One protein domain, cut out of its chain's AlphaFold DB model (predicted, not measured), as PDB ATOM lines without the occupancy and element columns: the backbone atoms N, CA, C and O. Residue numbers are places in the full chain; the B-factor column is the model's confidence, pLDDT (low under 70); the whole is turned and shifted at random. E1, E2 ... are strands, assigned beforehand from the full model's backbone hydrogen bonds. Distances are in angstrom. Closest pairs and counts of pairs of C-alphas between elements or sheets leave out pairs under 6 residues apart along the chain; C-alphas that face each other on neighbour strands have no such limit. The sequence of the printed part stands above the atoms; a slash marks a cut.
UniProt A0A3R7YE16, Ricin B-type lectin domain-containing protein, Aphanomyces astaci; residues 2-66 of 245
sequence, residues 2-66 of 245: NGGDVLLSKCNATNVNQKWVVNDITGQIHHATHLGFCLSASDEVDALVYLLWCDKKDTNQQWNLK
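AT A GLANCE: This is residues 2 to 66 of the 245 residues of the protein "Ricin B-type lectin domain-containing protein" of Aphanomyces astaci (UniProt A0A3R7YE16). With little regular structure, this is mostly loop and tail round two small strand hairpins, E3 with E4 and E1 with E2, with E2 close to E3. Residues 2 to 19 and 54 to 66 form long stretches with no named element. The printed part has 65 residues, no named helix and strands E1, E2, E3, E4 in chain order, in two antiparallel sheets; the class is all strand, with 14 residues in strands. It is compact, radius of gyration of the C-alphas 11.8 A, spanning 32 by 27 by 27 A.

IN THESE COORDINATES: E3, residues 37 to 40, is 9.0 A long; E4, residues 50 to 53, is 10.2 A and ends at C-alpha 53 (-8.898, 35.665, 16.949). E1, residues 20 to 22, is 6.6 A and begins at C-alpha 20 (-21.830, 32.035, 22.494); E2, residues 29 to 31, is 6.8 A.

HOW THE PARTS SIT: In the hairpin E3 and E4, at 131 degrees, N 38 and O 52 are 2.8 A apart, within hydrogen-bond range. The closest C-alphas of E2 and E3, His 30 and Cys 38, are 4.4 A apart. In the hairpin E1 and E2, at 152 degrees, N 21 and O 30 are 2.8 A apart, within hydrogen-bond range. E1 is apart from E3 and E4.

THE WHOLE: The C-alphas farthest apart, Thr 14 and Val 45, are 33.6 A apart. The printed part has no cut, and no link between strands is long. Residues 2, 3 and 66 have pLDDT under 70.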
ATOM      1  N   ASN A   2      -7.082  31.919   9.059       55.94
ATOM      2  CA  ASN A   2      -8.021  33.029   9.048       55.94
ATOM      3  C   ASN A   2      -9.380  32.514   9.523       55.94
ATOM      4  O   ASN A   2      -9.632  31.313   9.466       55.94
ATOM      5  N   GLY A   3     -10.190  33.424  10.031       64.00
ATOM      6  CA  GLY A   3     -11.511  33.187  10.583       64.00
ATOM      7  C   GLY A   3     -12.455  32.220   9.871       64.00
ATOM      8  O   GLY A   3     -12.288  31.932   8.690       64.00
ATOM      9  N   GLY A   4     -13.473  31.755  10.601       82.31
ATOM     10  CA  GLY A   4     -14.585  30.964  10.064       82.31
ATOM     11  C   GLY A   4     -15.849  31.797   9.827       82.31
ATOM     12  O   GLY A   4     -16.055  32.819  10.482       82.31
ATOM     13  N   ASP A   5     -16.706  31.341   8.916       87.94
ATOM     14  CA  ASP A   5     -17.971  32.008   8.588       87.94
ATOM     15  C   ASP A   5     -18.987  31.923   9.735       87.94
ATOM     16  O   ASP A   5     -19.083  30.911  10.438       87.94
ATOM     17  N   VAL A   6     -19.796  32.973   9.891       92.25
ATOM     18  CA  VAL A   6     -20.909  33.019  10.848       92.25
ATOM     19  C   VAL A   6     -22.225  33.086  10.084       92.25
ATOM     20  O   VAL A   6     -22.428  33.951   9.238       92.25
ATOM     21  N   LEU A   7     -23.139  32.166  10.391       90.38
ATOM     22  CA  LEU A   7     -24.425  32.040   9.708       90.38
ATOM     23  C   LEU A   7     -25.562  31.758  10.689       90.38
ATOM     24  O   LEU A   7     -25.374  31.128  11.731       90.38
ATOM     25  N   LEU A   8     -26.766  32.201  10.330       91.88
ATOM     26  CA  LEU A   8     -27.985  31.853  11.051       91.88
ATOM     27  C   LEU A   8     -28.498  30.486  10.587       91.88
ATOM     28  O   LEU A   8     -28.509  30.170   9.399       91.88
ATOM     29  N   SER A   9     -28.951  29.676  11.539       92.56
ATOM     30  CA  SER A   9     -29.496  28.337  11.309       92.56
ATOM     31  C   SER A   9     -30.635  28.064  12.295       92.56
ATOM     32  O   SER A   9     -30.835  28.820  13.247       92.56
ATOM     33  N   LYS A  10     -31.401  26.988  12.074       95.38
ATOM     34  CA  LYS A  10     -32.446  26.554  13.012       95.38
ATOM     35  C   LYS A  10     -31.841  26.322  14.394       95.38
ATOM     36  O   LYS A  10     -30.805  25.665  14.510       95.38
ATOM     37  N   CYS A  11     -32.505  26.837  15.425       94.88
ATOM     38  CA  CYS A  11     -32.054  26.698  16.803       94.88
ATOM     39  C   CYS A  11     -31.999  25.221  17.211       94.88
ATOM     40  O   CYS A  11     -32.979  24.491  17.062       94.88
ATOM     41  N   ASN A  12     -30.862  24.803  17.752       93.06
ATOM     42  CA  ASN A  12     -30.652  23.494  18.345       93.06
ATOM     43  C   ASN A  12     -29.805  23.665  19.614       93.06
ATOM     44  O   ASN A  12     -28.613  23.954  19.531       93.06
ATOM     45  N   ALA A  13     -30.412  23.444  20.782       91.06
ATOM     46  CA  ALA A  13     -29.755  23.618  22.082       91.06
ATOM     47  C   ALA A  13     -28.525  22.707  22.280       91.06
ATOM     48  O   ALA A  13     -27.612  23.044  23.037       91.06
ATOM     49  N   THR A  14     -28.468  21.575  21.572       92.00
ATOM     50  CA  THR A  14     -27.329  20.642  21.625       92.00
ATOM     51  C   THR A  14     -26.183  21.048  20.697       92.00
ATOM     52  O   THR A  14     -25.061  20.571  20.858       92.00
ATOM     53  N   ASN A  15     -26.417  21.958  19.747       90.81
ATOM     54  CA  ASN A  15     -25.411  22.343  18.769       90.81
ATOM     55  C   ASN A  15     -24.359  23.268  19.394       90.81
ATOM     56  O   ASN A  15     -24.607  24.439  19.679       90.81
ATOM     57  N   VAL A  16     -23.148  22.743  19.543       91.56
ATOM     58  CA  VAL A  16     -21.995  23.445  20.121       91.56
ATOM     59  C   VAL A  16     -21.548  24.677  19.327       91.56
ATOM     60  O   VAL A  16     -20.926  25.564  19.906       91.56
ATOM     61  N   ASN A  17     -21.888  24.765  18.037       90.88
ATOM     62  CA  ASN A  17     -21.582  25.918  17.182       90.88
ATOM     63  C   ASN A  17     -22.637  27.039  17.284       90.88
ATOM     64  O   ASN A  17     -22.495  28.084  16.658       90.88
ATOM     65  N   GLN A  18     -23.716  26.832  18.048       94.69
ATOM     66  CA  GLN A  18     -24.726  27.860  18.350       94.69
ATOM     67  C   GLN A  18     -24.579  28.422  19.771       94.69
ATOM     68  O   GLN A  18     -25.458  29.139  20.249       94.69
ATOM     69  N   LYS A  19     -23.476  28.098  20.454       93.12
ATOM     70  CA  LYS A  19     -23.197  28.538  21.821       93.12
ATOM     71  C   LYS A  19     -22.197  29.690  21.813       93.12
ATOM     72  O   LYS A  19     -21.092  29.566  21.285       93.12
ATOM     73  N   TRP A  20     -22.579  30.783  22.460       93.81
ATOM     74  CA  TRP A  20     -21.830  32.035  22.494       93.81
ATOM     75  C   TRP A  20     -21.760  32.562  23.924       93.81
ATOM     76  O   TRP A  20     -22.697  32.378  24.700       93.81
ATOM     77  N   VAL A  21     -20.655  33.222  24.266       92.38
ATOM     78  CA  VAL A  21     -20.434  33.857  25.569       92.38
ATOM     79  C   VAL A  21     -20.218  35.345  25.347       92.38
ATOM     80  O   VAL A  21     -19.320  35.745  24.611       92.38
ATOM     81  N   VAL A  22     -21.036  36.174  25.986       90.69
ATOM     82  CA  VAL A  22     -20.900  37.632  25.926       90.69
ATOM     83  C   VAL A  22     -20.043  38.096  27.097       90.69
ATOM     84  O   VAL A  22     -20.348  37.781  28.245       90.69
ATOM     85  N   ASN A  23     -18.989  38.854  26.807       84.88
ATOM     86  CA  ASN A  23     -18.197  39.559  27.803       84.88
ATOM     87  C   ASN A  23     -18.695  41.006  27.895       84.88
ATOM     88  O   ASN A  23     -18.446  41.816  27.004       84.88
ATOM     89  N   ASP A  24     -19.411  41.327  28.965       81.75
ATOM     90  CA  ASP A  24     -20.012  42.643  29.204       81.75
ATOM     91  C   ASP A  24     -18.991  43.721  29.601       81.75
ATOM     92  O   ASP A  24     -19.255  44.910  29.431       81.75
ATOM     93  N   ILE A  25     -17.804  43.322  30.067       79.94
ATOM     94  CA  ILE A  25     -16.708  44.238  30.401       79.94
ATOM     95  C   ILE A  25     -15.963  44.677  29.137       79.94
ATOM     96  O   ILE A  25     -15.637  45.854  28.991       79.94
ATOM     97  N   THR A  26     -15.656  43.742  28.231       85.38
ATOM     98  CA  THR A  26     -14.898  44.043  27.001       85.38
ATOM     99  C   THR A  26     -15.785  44.326  25.792       85.38
ATOM    100  O   THR A  26     -15.285  44.820  24.786       85.38
ATOM    101  N   GLY A  27     -17.076  43.998  25.861       88.44
ATOM    102  CA  GLY A  27     -18.002  44.049  24.729       88.44
ATOM    103  C   GLY A  27     -17.778  42.942  23.693       88.44
ATOM    104  O   GLY A  27     -18.409  42.961  22.641       88.44
ATOM    105  N   GLN A  28     -16.883  41.984  23.946       93.81
ATOM    106  CA  GLN A  28     -16.583  40.913  22.994       93.81
ATOM    107  C   GLN A  28     -17.597  39.770  23.094       93.81
ATOM    108  O   GLN A  28     -18.050  39.405  24.179       93.81
ATOM    109  N   ILE A  29     -17.923  39.166  21.952       95.88
ATOM    110  CA  ILE A  29     -18.762  37.967  21.877       95.88
ATOM    111  C   ILE A  29     -17.863  36.800  21.486       95.88
ATOM    112  O   ILE A  29     -17.399  36.718  20.352       95.88
ATOM    113  N   HIS A  30     -17.611  35.906  22.435       93.81
ATOM    114  CA  HIS A  30     -16.763  34.735  22.268       93.81
ATOM    115  C   HIS A  30     -17.571  33.540  21.771       93.81
ATOM    116  O   HIS A  30     -18.708  33.314  22.201       93.81
ATOM    117  N   HIS A  31     -16.962  32.717  20.925       93.25
ATOM    118  CA  HIS A  31     -17.499  31.391  20.657       93.25
ATOM    119  C   HIS A  31     -17.277  30.499  21.891       93.25
ATOM    120  O   HIS A  31     -16.164  30.415  22.404       93.25
ATOM    121  N   ALA A  32     -18.318  29.818  22.381       90.88
ATOM    122  CA  ALA A  32     -18.220  29.072  23.642       90.88
ATOM    123  C   ALA A  32     -17.330  27.821  23.531       90.88
ATOM    124  O   ALA A  32     -16.614  27.480  24.465       90.88
ATOM    125  N   THR A  33     -17.388  27.135  22.385       88.56
ATOM    126  CA  THR A  33     -16.677  25.860  22.160       88.56
ATOM    127  C   THR A  33     -15.284  26.056  21.547       88.56
ATOM    128  O   THR A  33     -14.305  25.496  22.028       88.56
ATOM    129  N   HIS A  34     -15.173  26.879  20.502       86.81
ATOM    130  CA  HIS A  34     -13.905  27.263  19.878       86.81
ATOM    131  C   HIS A  34     -13.270  28.439  20.624       86.81
ATOM    132  O   HIS A  34     -13.471  29.604  20.277       86.81
ATOM    133  N   LEU A  35     -12.519  28.121  21.676       88.19
ATOM    134  CA  LEU A  35     -11.850  29.111  22.520       88.19
ATOM    135  C   LEU A  35     -10.876  29.986  21.720       88.19
ATOM    136  O   LEU A  35     -10.174  29.518  20.826       88.19
ATOM    137  N   GLY A  36     -10.816  31.268  22.079       90.25
ATOM    138  CA  GLY A  36      -9.940  32.249  21.431       90.25
ATOM    139  C   GLY A  36     -10.542  32.926  20.199       90.25
ATOM    140  O   GLY A  36      -9.938  33.876  19.704       90.25
ATOM    141  N   PHE A  37     -11.730  32.508  19.751       92.94
ATOM    142  CA  PHE A  37     -12.449  33.158  18.657       92.94
ATOM    143  C   PHE A  37     -13.540  34.110  19.153       92.94
ATOM    144  O   PHE A  37     -14.330  33.779  20.042       92.94
ATOM    145  N   CYS A  38     -13.588  35.283  18.531       95.00
ATOM    146  CA  CYS A  38     -14.538  36.354  18.773       95.00
ATOM    147  C   CYS A  38     -15.303  36.684  17.489       95.00
ATOM    148  O   CYS A  38     -14.770  36.559  16.385       95.00
ATOM    149  N   LEU A  39     -16.550  37.124  17.634       95.44
ATOM    150  CA  LEU A  39     -17.307  37.706  16.532       95.44
ATOM    151  C   LEU A  39     -16.667  39.039  16.125       95.44
ATOM    152  O   LEU A  39     -16.510  39.927  16.964       95.44
ATOM    153  N   SER A  40     -16.334  39.172  14.845       94.94
ATOM    154  CA  SER A  40     -15.688  40.344  14.267       94.94
ATOM    155  C   SER A  40     -16.510  40.902  13.115       94.94
ATOM    156  O   SER A  40     -17.015  40.158  12.270       94.94
ATOM    157  N   ALA A  41     -16.623  42.226  13.075       93.31
ATOM    158  CA  ALA A  41     -17.081  42.945  11.900       93.31
ATOM    159  C   ALA A  41     -15.939  43.116  10.884       93.31
ATOM    160  O   ALA A  41     -14.755  43.017  11.218       93.31
ATOM    161  N   SER A  42     -16.314  43.363   9.633       90.12
ATOM    162  CA  SER A  42     -15.409  43.871   8.603       90.12
ATOM    163  C   SER A  42     -15.361  45.400   8.664       90.12
ATOM    164  O   SER A  42     -16.333  46.030   9.077       90.12
ATOM    165  N   ASP A  43     -14.260  45.991   8.200       88.44
ATOM    166  CA  ASP A  43     -14.161  47.440   7.964       88.44
ATOM    167  C   ASP A  43     -14.966  47.890   6.731       88.44
ATOM    168  O   ASP A  43     -15.197  49.082   6.517       88.44
ATOM    169  N   GLU A  44     -15.387  46.940   5.893       90.00
ATOM    170  CA  GLU A  44     -16.197  47.208   4.711       90.00
ATOM    171  C   GLU A  44     -17.678  47.380   5.066       90.00
ATOM    172  O   GLU A  44     -18.260  46.627   5.849       90.00
ATOM    173  N   VAL A  45     -18.313  48.365   4.430       85.31
ATOM    174  CA  VAL A  45     -19.757  48.592   4.549       85.31
ATOM    175  C   VAL A  45     -20.509  47.406   3.936       85.31
ATOM    176  O   VAL A  45     -20.149  46.938   2.859       85.31
ATOM    177  N   ASP A  46     -21.559  46.942   4.617       84.31
ATOM    178  CA  ASP A  46     -22.414  45.804   4.228       84.31
ATOM    179  C   ASP A  46     -21.706  44.439   4.113       84.31
ATOM    180  O   ASP A  46     -22.287  43.470   3.617       84.31
ATOM    181  N   ALA A  47     -20.472  44.322   4.607       88.12
ATOM    182  CA  ALA A  47     -19.781  43.042   4.661       88.12
ATOM    183  C   ALA A  47     -20.285  42.153   5.812       88.12
ATOM    184  O   ALA A  47     -20.792  42.613   6.838       88.12
ATOM    185  N   LEU A  48     -20.145  40.838   5.620       89.56
ATOM    186  CA  LEU A  48     -20.562  39.838   6.599       89.56
ATOM    187  C   LEU A  48     -19.660  39.853   7.837       89.56
ATOM    188  O   LEU A  48     -18.460  40.112   7.760       89.56
ATOM    189  N   VAL A  49     -20.256  39.509   8.977       93.62
ATOM    190  CA  VAL A  49     -19.520  39.214  10.209       93.62
ATOM    191  C   VAL A  49     -18.894  37.825  10.132       93.62
ATOM    192  O   VAL A  49     -19.441  36.912   9.511       93.62
ATOM    193  N   TYR A  50     -17.755  37.655  10.788       92.94
ATOM    194  CA  TYR A  50     -16.980  36.418  10.768       92.94
ATOM    195  C   TYR A  50     -16.331  36.170  12.132       92.94
ATOM    196  O   TYR A  50     -16.305  37.045  12.999       92.94
ATOM    197  N   LEU A  51     -15.829  34.961  12.360       93.25
ATOM    198  CA  LEU A  51     -15.034  34.649  13.546       93.25
ATOM    199  C   LEU A  51     -13.595  35.095  13.326       93.25
ATOM    200  O   LEU A  51     -13.013  34.732  12.322       93.25
ATOM    201  N   LEU A  52     -12.972  35.785  14.271       93.19
ATOM    202  CA  LEU A  52     -11.541  36.094  14.235       93.19
ATOM    203  C   LEU A  52     -10.913  35.802  15.597       93.19
ATOM    204  O   LEU A  52     -11.620  35.645  16.588       93.19
ATOM    205  N   TRP A  53      -9.586  35.706  15.662       92.81
ATOM    206  CA  TRP A  53      -8.898  35.665  16.949       92.81
ATOM    207  C   TRP A  53      -9.250  36.895  17.780       92.81
ATOM    208  O   TRP A  53      -9.213  38.022  17.286       92.81
ATOM    209  N   CYS A  54      -9.576  36.656  19.044       93.19
ATOM    210  CA  CYS A  54      -9.952  37.706  19.970       93.19
ATOM    211  C   CYS A  54      -8.805  38.704  20.176       93.19
ATOM    212  O   CYS A  54      -7.758  38.346  20.718       93.19
ATOM    213  N   ASP A  55      -9.043  39.970  19.847       92.88
ATOM    214  CA  ASP A  55      -8.174  41.096  20.181       92.88
ATOM    215  C   ASP A  55      -8.995  42.175  20.891       92.88
ATOM    216  O   ASP A  55      -9.907  42.774  20.332       92.88
ATOM    217  N   LYS A  56      -8.666  42.438  22.158       90.38
ATOM    218  CA  LYS A  56      -9.355  43.450  22.978       90.38
ATOM    219  C   LYS A  56      -9.159  44.871  22.450       90.38
ATOM    220  O   LYS A  56      -9.912  45.763  22.835       90.38
ATOM    221  N   LYS A  57      -8.120  45.097  21.643       92.44
ATOM    222  CA  LYS A  57      -7.817  46.395  21.035       92.44
ATOM    223  C   LYS A  57      -8.581  46.617  19.736       92.44
ATOM    224  O   LYS A  57      -8.661  47.759  19.292       92.44
ATOM    225  N   ASP A  58      -9.117  45.555  19.147       91.44
ATOM    226  CA  ASP A  58      -9.882  45.628  17.917       91.44
ATOM    227  C   ASP A  58     -11.307  46.103  18.219       91.44
ATOM    228  O   ASP A  58     -12.105  45.417  18.863       91.44
ATOM    229  N   THR A  59     -11.627  47.309  17.757       93.75
ATOM    230  CA  THR A  59     -12.949  47.912  17.932       93.75
ATOM    231  C   THR A  59     -14.032  47.171  17.155       93.75
ATOM    232  O   THR A  59     -15.189  47.208  17.563       93.75
ATOM    233  N   ASN A  60     -13.675  46.446  16.089       94.06
ATOM    234  CA  ASN A  60     -14.620  45.665  15.286       94.06
ATOM    235  C   ASN A  60     -15.067  44.376  15.985       94.06
ATOM    236  O   ASN A  60     -15.976  43.693  15.512       94.06
ATOM    237  N   GLN A  61     -14.455  44.053  17.126       94.56
ATOM    238  CA  GLN A  61     -14.845  42.942  17.990       94.56
ATOM    239  C   GLN A  61     -15.615  43.403  19.234       94.56
ATOM    240  O   GLN A  61     -15.933  42.579  20.091       94.56
ATOM    241  N   GLN A  62     -15.910  44.701  19.359       93.25
ATOM    242  CA  GLN A  62     -16.626  45.274  20.498       93.25
ATOM    243  C   GLN A  62     -18.068  45.607  20.111       93.25
ATOM    244  O   GLN A  62     -18.344  46.511  19.324       93.25
ATOM    245  N   TRP A  63     -19.009  44.882  20.703       91.31
ATOM    246  CA  TRP A  63     -20.425  44.941  20.378       91.31
ATOM    247  C   TRP A  63     -21.198  45.621  21.500       91.31
ATOM    248  O   TRP A  63     -21.209  45.168  22.644       91.31
ATOM    249  N   ASN A  64     -21.906  46.699  21.166       81.12
ATOM    250  CA  ASN A  64     -22.827  47.328  22.103       81.12
ATOM    251  C   ASN A  64     -24.188  46.634  22.027       81.12
ATOM    252  O   ASN A  64     -25.085  47.059  21.294       81.12
ATOM    253  N   LEU A  65     -24.338  45.545  22.779       71.00
ATOM    254  CA  LEU A  65     -25.629  44.899  22.981       71.00
ATOM    255  C   LEU A  65     -26.469  45.760  23.931       71.00
ATOM    256  O   LEU A  65     -26.606  45.469  25.120       71.00
ATOM    257  N   LYS A  66     -27.047  46.842  23.400       57.53
ATOM    258  CA  LYS A  66     -28.121  47.554  24.087       57.53
ATOM    259  C   LYS A  66     -29.313  46.615  24.164       57.53
ATOM    260  O   LYS A  66     -30.076  46.462  23.216       57.53
TER     261      LYS A  66